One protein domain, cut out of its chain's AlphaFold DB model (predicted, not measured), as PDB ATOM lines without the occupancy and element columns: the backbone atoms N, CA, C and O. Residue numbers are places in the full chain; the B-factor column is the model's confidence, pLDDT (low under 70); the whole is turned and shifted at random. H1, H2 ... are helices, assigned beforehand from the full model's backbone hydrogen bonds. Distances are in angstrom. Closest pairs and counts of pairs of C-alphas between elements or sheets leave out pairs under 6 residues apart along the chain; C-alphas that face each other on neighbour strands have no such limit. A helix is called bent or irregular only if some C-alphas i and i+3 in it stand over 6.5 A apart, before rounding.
ATOM      1  N   ASP A  10       8.841  31.498  22.216       74.94
ATOM      2  CA  ASP A  10       9.100  31.310  23.649       74.94
ATOM      3  C   ASP A  10       8.856  32.620  24.410       74.94
ATOM      4  O   ASP A  10       8.256  32.620  25.484       74.94
ATOM      5  N   ARG A  11       9.193  33.760  23.792       76.94
ATOM      6  CA  ARG A  11       8.845  35.088  24.312       76.94
ATOM      7  C   ARG A  11       7.331  35.326  24.357       76.94
ATOM      8  O   ARG A  11       6.836  35.900  25.321       76.94
ATOM      9  N   ALA A  12       6.585  34.894  23.337       75.69
ATOM     10  CA  ALA A  12       5.126  35.012  23.320       75.69
ATOM     11  C   ALA A  12       4.470  34.157  24.420       75.69
ATOM     12  O   ALA A  12       3.639  34.669  25.167       75.69
ATOM     13  N   VAL A  13       4.919  32.909  24.589       73.75
ATOM     14  CA  VAL A  13       4.439  32.005  25.648       73.75
ATOM     15  C   VAL A  13       4.764  32.560  27.039       73.75
ATOM     16  O   VAL A  13       3.892  32.591  27.907       73.75
ATOM     17  N   ALA A  14       5.980  33.070  27.258       67.50
ATOM     18  CA  ALA A  14       6.355  33.702  28.526       67.50
ATOM     19  C   ALA A  14       5.461  34.913  28.860       67.50
ATOM     20  O   ALA A  14       5.031  35.076  30.005       67.50
ATOM     21  N   ASN A  15       5.124  35.725  27.852       68.31
ATOM     22  CA  ASN A  15       4.243  36.882  28.009       68.31
ATOM     23  C   ASN A  15       2.786  36.492  28.311       68.31
ATOM     24  O   ASN A  15       2.133  37.171  29.102       68.31
ATOM     25  N   GLU A  16       2.261  35.421  27.709       65.19
ATOM     26  CA  GLU A  16       0.906  34.917  27.989       65.19
ATOM     27  C   GLU A  16       0.780  34.394  29.422       65.19
ATOM     28  O   GLU A  16      -0.159  34.744  30.136       65.19
ATOM     29  N   VAL A  17       1.778  33.641  29.890       61.78
ATOM     30  CA  VAL A  17       1.815  33.078  31.248       61.78
ATOM     31  C   VAL A  17       1.874  34.171  32.328       61.78
ATOM     32  O   VAL A  17       1.386  33.974  33.441       61.78
ATOM     33  N   HIS A  18       2.430  35.346  32.021       61.09
ATOM     34  CA  HIS A  18       2.394  36.508  32.919       61.09
ATOM     35  C   HIS A  18       1.022  37.201  32.992       61.09
ATOM     36  O   HIS A  18       0.743  37.884  33.977       61.09
ATOM     37  N   ARG A  19       0.151  37.023  31.990       64.88
ATOM     38  CA  ARG A  19      -1.140  37.729  31.879       64.88
ATOM     39  C   ARG A  19      -2.324  36.992  32.494       64.88
ATOM     40  O   ARG A  19      -3.403  37.580  32.573       64.88
ATOM     41  N   ASP A  20      -2.155  35.747  32.932       78.31
ATOM     42  CA  ASP A  20      -3.242  35.017  33.577       78.31
ATOM     43  C   ASP A  20      -3.532  35.590  34.975       78.31
ATOM     44  O   ASP A  20      -2.901  35.244  35.979       78.31
ATOM     45  N   ARG A  21      -4.511  36.496  35.025       77.00
ATOM     46  CA  ARG A  21      -4.959  37.178  36.243       77.00
ATOM     47  C   ARG A  21      -5.489  36.198  37.294       77.00
ATOM     48  O   ARG A  21      -5.446  36.519  38.476       77.00
ATOM     49  N   ALA A  22      -5.924  34.995  36.899       85.31
ATOM     50  CA  ALA A  22      -6.378  33.968  37.836       85.31
ATOM     51  C   ALA A  22      -5.236  33.376  38.683       85.31
ATOM     52  O   ALA A  22      -5.499  32.772  39.730       85.31
ATOM     53  N   LEU A  23      -3.984  33.550  38.243       88.69
ATOM     54  CA  LEU A  23      -2.770  33.118  38.938       88.69
ATOM     55  C   LEU A  23      -2.112  34.242  39.747       88.69
ATOM     56  O   LEU A  23      -1.160  33.983  40.481       88.69
ATOM     57  N   GLN A  24      -2.603  35.477  39.645       90.75
ATOM     58  CA  GLN A  24      -2.029  36.633  40.331       90.75
ATOM     59  C   GLN A  24      -2.616  36.813  41.734       90.75
ATOM     60  O   GLN A  24      -3.727  36.371  42.034       90.75
ATOM     61  N   CYS A  25      -1.845  37.456  42.609       93.69
ATOM     62  CA  CYS A  25      -2.333  37.895  43.909       93.69
ATOM     63  C   CYS A  25      -3.520  38.859  43.743       93.69
ATOM     64  O   CYS A  25      -3.521  39.722  42.868       93.69
ATOM     65  N   THR A  26      -4.511  38.743  44.627       92.94
ATOM     66  CA  THR A  26      -5.702  39.609  44.632       92.94
ATOM     67  C   THR A  26      -5.361  41.065  44.987       92.94
ATOM     68  O   THR A  26      -6.093  41.976  44.605       92.94
ATOM     69  N   ALA A  27      -4.250  41.309  45.693       92.19
ATOM     70  CA  ALA A  27      -3.792  42.660  46.007       92.19
ATOM     71  C   ALA A  27      -3.432  43.428  44.723       92.19
ATOM     72  O   ALA A  27      -2.568  43.008  43.949       92.19
ATOM     73  N   THR A  28      -4.099  44.562  44.507       90.75
ATOM     74  CA  THR A  28      -3.960  45.377  43.296       90.75
ATOM     75  C   THR A  28      -2.509  45.791  43.060       90.75
ATOM     76  O   THR A  28      -1.904  46.444  43.903       90.75
ATOM     77  N   GLY A  29      -1.967  45.443  41.891       90.50
ATOM     78  CA  GLY A  29      -0.609  45.823  41.487       90.50
ATOM     79  C   GLY A  29       0.505  44.937  42.050       90.50
ATOM     80  O   GLY A  29       1.672  45.194  41.772       90.50
ATOM     81  N   CYS A  30       0.181  43.882  42.805       93.81
ATOM     82  CA  CYS A  30       1.191  42.947  43.289       93.81
ATOM     83  C   CYS A  30       1.741  42.090  42.128       93.81
ATOM     84  O   CYS A  30       0.958  41.422  41.451       93.81
ATOM     85  N   PRO A  31       3.072  42.044  41.914       91.75
ATOM     86  CA  PRO A  31       3.672  41.268  40.822       91.75
ATOM     87  C   PRO A  31       3.678  39.754  41.093       91.75
ATOM     88  O   PRO A  31       3.930  38.952  40.196       91.75
ATOM     89  N   ASN A  32       3.410  39.344  42.336       93.06
ATOM     90  CA  ASN A  32       3.519  37.953  42.748       93.06
ATOM     91  C   ASN A  32       2.267  37.143  42.403       93.06
ATOM     92  O   ASN A  32       1.130  37.619  42.471       93.06
ATOM     93  N   ARG A  33       2.483  35.852  42.140       92.38
ATOM     94  CA  ARG A  33       1.410  34.861  42.057       92.38
ATOM     95  C   ARG A  33       0.831  34.557  43.431       92.38
ATOM     96  O   ARG A  33       1.524  34.675  44.444       92.38
ATOM     97  N   TRP A  34      -0.438  34.164  43.463       93.56
ATOM     98  CA  TRP A  34      -1.026  33.685  44.705       93.56
ATOM     99  C   TRP A  34      -0.495  32.288  45.041       93.56
ATOM    100  O   TRP A  34      -0.240  31.466  44.161       93.56
ATOM    101  N   THR A  35      -0.308  32.042  46.330       93.94
ATOM    102  CA  THR A  35       0.141  30.754  46.876       93.94
ATOM    103  C   THR A  35      -0.702  30.313  48.064       93.94
ATOM    104  O   THR A  35      -0.655  29.147  48.444       93.94
ATOM    105  N   VAL A  36      -1.479  31.230  48.641       93.06
ATOM    106  CA  VAL A  36      -2.355  30.988  49.781       93.06
ATOM    107  C   VAL A  36      -3.784  31.307  49.361       93.06
ATOM    108  O   VAL A  36      -4.063  32.404  48.874       93.06
ATOM    109  N   ASP A  37      -4.681  30.347  49.559       92.31
ATOM    110  CA  ASP A  37      -6.123  30.575  49.530       92.31
ATOM    111  C   ASP A  37      -6.606  30.704  50.977       92.31
ATOM    112  O   ASP A  37      -6.563  29.739  51.742       92.31
ATOM    113  N   ALA A  38      -6.991  31.917  51.373       80.44
ATOM    114  CA  ALA A  38      -7.441  32.210  52.733       80.44
ATOM    115  C   ALA A  38      -8.977  32.201  52.855       80.44
ATOM    116  O   ALA A  38      -9.522  32.711  53.834       80.44
ATOM    117  N   GLY A  39      -9.699  31.702  51.841       82.00
ATOM    118  CA  GLY A  39     -11.165  31.708  51.775       82.00
ATOM    119  C   GLY A  39     -11.781  33.082  51.477       82.00
ATOM    120  O   GLY A  39     -12.848  33.163  50.878       82.00
ATOM    121  N   SER A  40     -11.095  34.173  51.826       81.38
ATOM    122  CA  SER A  40     -11.451  35.556  51.474       81.38
ATOM    123  C   SER A  40     -10.800  36.047  50.174       81.38
ATOM    124  O   SER A  40     -11.022  37.183  49.755       81.38
ATOM    125  N   GLY A  41      -9.988  35.206  49.531       86.44
ATOM    126  CA  GLY A  41      -9.278  35.530  48.303       86.44
ATOM    127  C   GLY A  41      -7.983  34.743  48.136       86.44
ATOM    128  O   GLY A  41      -7.555  33.980  49.006       86.44
ATOM    129  N   ARG A  42      -7.356  34.961  46.981       93.06
ATOM    130  CA  ARG A  42      -6.104  34.327  46.569       93.06
ATOM    131  C   ARG A  42      -4.957  35.306  46.770       93.06
ATOM    132  O   ARG A  42      -4.876  36.318  46.069       93.06
ATOM    133  N   PHE A  43      -4.074  35.028  47.719       94.88
ATOM    134  CA  PHE A  43      -3.011  35.947  48.126       94.88
ATOM    135  C   PHE A  43      -1.625  35.333  47.939       94.88
ATOM    136  O   PHE A  43      -1.439  34.117  48.004       94.88
ATOM    137  N   CYS A  44      -0.626  36.180  47.697       94.94
ATOM    138  CA  CYS A  44       0.766  35.779  47.873       94.94
ATOM    139  C   CYS A  44       1.095  35.714  49.372       94.94
ATOM    140  O   CYS A  44       0.419  36.341  50.195       94.94
ATOM    141  N   SER A  45       2.157  34.995  49.731       94.00
ATOM    142  CA  SER A  45       2.591  34.844  51.128       94.00
ATOM    143  C   SER A  45       2.797  36.176  51.860       94.00
ATOM    144  O   SER A  45       2.538  36.247  53.057       94.00
ATOM    145  N   ALA A  46       3.199  37.236  51.150       94.62
ATOM    146  CA  ALA A  46       3.393  38.567  51.725       94.62
ATOM    147  C   ALA A  46       2.079  39.260  52.136       94.62
ATOM    148  O   ALA A  46       2.066  40.010  53.104       94.62
ATOM    149  N   HIS A  47       0.973  39.010  51.428       95.31
ATOM    150  CA  HIS A  47      -0.321  39.648  51.704       95.31
ATOM    151  C   HIS A  47      -1.271  38.778  52.536       95.31
ATOM    152  O   HIS A  47      -2.191  39.316  53.144       95.31
ATOM    153  N   ALA A  48      -1.051  37.459  52.588       94.19
ATOM    154  CA  ALA A  48      -1.969  36.498  53.207       94.19
ATOM    155  C   ALA A  48      -2.337  36.809  54.671       94.19
ATOM    156  O   ALA A  48      -3.454  36.519  55.090       94.19
ATOM    157  N   TRP A  49      -1.423  37.414  55.436       91.31
ATOM    158  CA  TRP A  49      -1.581  37.636  56.882       91.31
ATOM    159  C   TRP A  49      -1.445  39.103  57.301       91.31
ATOM    160  O   TRP A  49      -1.334  39.403  58.488       91.31
ATOM    161  N   VAL A  50      -1.431  40.025  56.337       93.62
ATOM    162  CA  VAL A  50      -1.234  41.456  56.594       93.62
ATOM    163  C   VAL A  50      -2.573  42.194  56.496       93.62
ATOM    164  O   VAL A  50      -3.309  41.981  55.528       93.62
ATOM    165  N   PRO A  51      -2.892  43.101  57.441       93.62
ATOM    166  CA  PRO A  51      -4.071  43.952  57.345       93.62
ATOM    167  C   PRO A  51      -4.142  44.734  56.025       93.62
ATOM    168  O   PRO A  51      -3.149  45.300  55.570       93.62
ATOM    169  N   THR A  52      -5.339  44.833  55.445       92.94
ATOM    170  CA  THR A  52      -5.588  45.457  54.128       92.94
ATOM    171  C   THR A  52      -5.082  46.893  54.001       92.94
ATOM    172  O   THR A  52      -4.603  47.284  52.941       92.94
ATOM    173  N   HIS A  53      -5.114  47.676  55.080       95.69
ATOM    174  CA  HIS A  53      -4.626  49.059  55.074       95.69
ATOM    175  C   HIS A  53      -3.101  49.175  54.885       95.69
ATOM    176  O   HIS A  53      -2.617  50.232  54.486       95.69
ATOM    177  N   LEU A  54      -2.340  48.104  55.136       96.62
ATOM    178  CA  LEU A  54      -0.887  48.061  54.933       96.62
ATOM    179  C   LEU A  54      -0.492  47.505  53.558       96.62
ATOM    180  O   LEU A  54       0.682  47.563  53.192       96.62
ATOM    181  N   TRP A  55      -1.446  46.991  52.775       95.00
ATOM    182  CA  TRP A  55      -1.169  46.397  51.464       95.00
ATOM    183  C   TRP A  55      -0.453  47.324  50.478       95.00
ATOM    184  O   TRP A  55       0.423  46.822  49.777       95.00
ATOM    185  N   PRO A  56      -0.736  48.644  50.406       96.44
ATOM    186  CA  PRO A  56       0.004  49.523  49.502       96.44
ATOM    187  C   PRO A  56       1.510  49.513  49.783       96.44
ATOM    188  O   PRO A  56       2.314  49.425  48.859       96.44
ATOM    189  N   ARG A  57       1.891  49.517  51.067       97.38
ATOM    190  CA  ARG A  57       3.294  49.451  51.485       97.38
ATOM    191  C   ARG A  57       3.920  48.102  51.135       97.38
ATOM    192  O   ARG A  57       4.975  48.075  50.516       97.38
ATOM    193  N   VAL A  58       3.260  46.995  51.481       97.19
ATOM    194  CA  VAL A  58       3.765  45.645  51.166       97.19
ATOM    195  C   VAL A  58       3.889  45.442  49.655       97.19
ATOM    196  O   VAL A  58       4.859  44.857  49.186       97.19
ATOM    197  N   THR A  59       2.943  45.961  48.874       96.81
ATOM    198  CA  THR A  59       2.993  45.911  47.408       96.81
ATOM    199  C   THR A  59       4.202  46.667  46.866       96.81
ATOM    200  O   THR A  59       4.890  46.130  46.000       96.81
ATOM    201  N   GLN A  60       4.505  47.852  47.406       96.88
ATOM    202  CA  GLN A  60       5.710  48.595  47.037       96.88
ATOM    203  C   GLN A  60       6.979  47.790  47.337       96.88
ATOM    204  O   GLN A  60       7.810  47.617  46.453       96.88
ATOM    205  N   GLU A  61       7.076  47.192  48.526       96.88
ATOM    206  CA  GLU A  61       8.217  46.344  48.898       96.88
ATOM    207  C   GLU A  61       8.390  45.149  47.935       96.88
ATOM    208  O   GLU A  61       9.513  44.772  47.601       96.88
ATOM    209  N   GLN A  62       7.293  44.565  47.431       96.44
ATOM    210  CA  GLN A  62       7.367  43.500  46.420       96.44
ATOM    211  C   GLN A  62       7.823  44.005  45.043       96.44
ATOM    212  O   GLN A  62       8.554  43.295  44.352       96.44
ATOM    213  N   LEU A  63       7.397  45.202  44.633       95.56
ATOM    214  CA  LEU A  63       7.833  45.824  43.377       95.56
ATOM    215  C   LEU A  63       9.321  46.185  43.420       95.56
ATOM    216  O   LEU A  63      10.044  45.938  42.452       95.56
ATOM    217  N   ASP A  64       9.790  46.703  44.553       96.19
ATOM    218  CA  ASP A  64      11.200  47.021  44.775       96.19
ATOM    219  C   ASP A  64      12.044  45.740  44.736       96.19
ATOM    220  O   ASP A  64      13.043  45.670  44.021       96.19
ATOM    221  N   ALA A  65      11.588  44.674  45.406       94.31
ATOM    222  CA  ALA A  65      12.254  43.373  45.368       94.31
ATOM    223  C   ALA A  65      12.315  42.778  43.950       94.31
ATOM    224  O   ALA A  65      13.322  42.177  43.573       94.31
ATOM    225  N   GLU A  66      11.261  42.938  43.145       93.12
ATOM    226  CA  GLU A  66      11.264  42.491  41.750       93.12
ATOM    227  C   GLU A  66      12.230  43.307  40.891       93.12
ATOM    228  O   GLU A  66      12.993  42.743  40.104       93.12
ATOM    229  N   THR A  67      12.266  44.621  41.102       92.56
ATOM    230  CA  THR A  67      13.222  45.519  40.445       92.56
ATOM    231  C   THR A  67      14.657  45.117  40.786       92.56
ATOM    232  O   THR A  67      15.487  44.964  39.889       92.56
ATOM    233  N   ASP A  68      14.944  44.836  42.056       92.50
ATOM    234  CA  ASP A  68      16.249  44.352  42.504       92.50
ATOM    235  C   ASP A  68      16.626  43.012  41.866       92.50
ATOM    236  O   ASP A  68      17.771  42.827  41.435       92.50
ATOM    237  N   ARG A  69      15.680  42.068  41.773       89.06
ATOM    238  CA  ARG A  69      15.896  40.784  41.087       89.06
ATOM    239  C   ARG A  69      16.216  40.995  39.612       89.06
ATOM    240  O   ARG A  69      17.186  40.412  39.125       89.06
ATOM    241  N   ALA A  70      15.469  41.855  38.924       87.75
ATOM    242  CA  ALA A  70      15.707  42.181  37.521       87.75
ATOM    243  C   ALA A  70      17.085  42.832  37.316       87.75
ATOM    244  O   ALA A  70      17.840  42.423  36.433       87.75
ATOM    245  N   MET A  71      17.461  43.780  38.178       89.19
ATOM    246  CA  MET A  71      18.772  44.434  38.138       89.19
ATOM    247  C   MET A  71      19.917  43.450  38.399       89.19
ATOM    248  O   MET A  71      20.961  43.529  37.749       89.19
ATOM    249  N   ARG A  72      19.739  42.494  39.319       85.69
ATOM    250  CA  ARG A  72      20.719  41.422  39.561       85.69
ATOM    251  C   ARG A  72      20.814  40.453  38.388       85.69
ATOM    252  O   ARG A  72      21.921  40.064  38.051       85.69
ATOM    253  N   ALA A  73      19.699  40.093  37.755       83.25
ATOM    254  CA  ALA A  73      19.690  39.188  36.606       83.25
ATOM    255  C   ALA A  73      20.385  39.786  35.370       83.25
ATOM    256  O   ALA A  73      21.014  39.059  34.605       83.25
ATOM    257  N   GLN A  74      20.309  41.109  35.187       79.56
ATOM    258  CA  GLN A  74      21.029  41.819  34.121       79.56
ATOM    259  C   GLN A  74      22.543  41.870  34.350       79.56
ATOM    260  O   GLN A  74      23.317  41.990  33.399       79.56
ATOM    261  N   ARG A  75      22.992  41.768  35.605       81.56
ATOM    262  CA  ARG A  75      24.413  41.605  35.907       81.56
ATOM    263  C   ARG A  75      24.771  40.162  35.579       81.56
ATOM    264  O   ARG A  75      24.356  39.246  36.282       81.56
TER     265      ARG A  75
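AT A GLANCE: This is residues 10 to 75 of the 176 residues of an uncharacterized protein of Ideonella sakaiensis (strain NBRC 110686 / TISTR 2288 / 201-F6) (UniProt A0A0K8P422). The long helix H2 and the short helix H1 extend like two separated prongs from a body of loops, residues 20 to 51, which packs on the first half of H2. Residues 10 to 17 of H1 and 67 to 75, at the far end of H2, stick out. The 66 printed residues hold two named helices, H1 then H2, and no named strand: all helix. The whole is only just loose, close to compact, with a radius of gyration of the C-alphas of 13.1 A and spans of 35 by 24 by 15 A.

IN THESE COORDINATES: H2, residues 52 to 74, measures 33.5 A from C-alpha 52 at (-5.588, 45.457, 54.128) to C-alpha 74 at (21.029, 41.819, 34.121). It is irregular: C-alphas 53 and 56 are 7.3 A apart. H1, residues 10 to 19, begins at (9.100, 31.310, 23.649).

HOW THE PARTS SIT: H1 and H2 are apart. Residues 36 to 37 pair antiparallel with 42 to 43. O i to N i+4 pairs are within hydrogen-bond range in 17 of 19 cases in H2 and 5 of 6 in H1.

THE WHOLE: The farthest C-alphas, Gly 39 and Arg 75, are 40.2 A apart. The printed part has no cut; the link H1 to H2 is long. Residues 14 to 19 have pLDDT under 70.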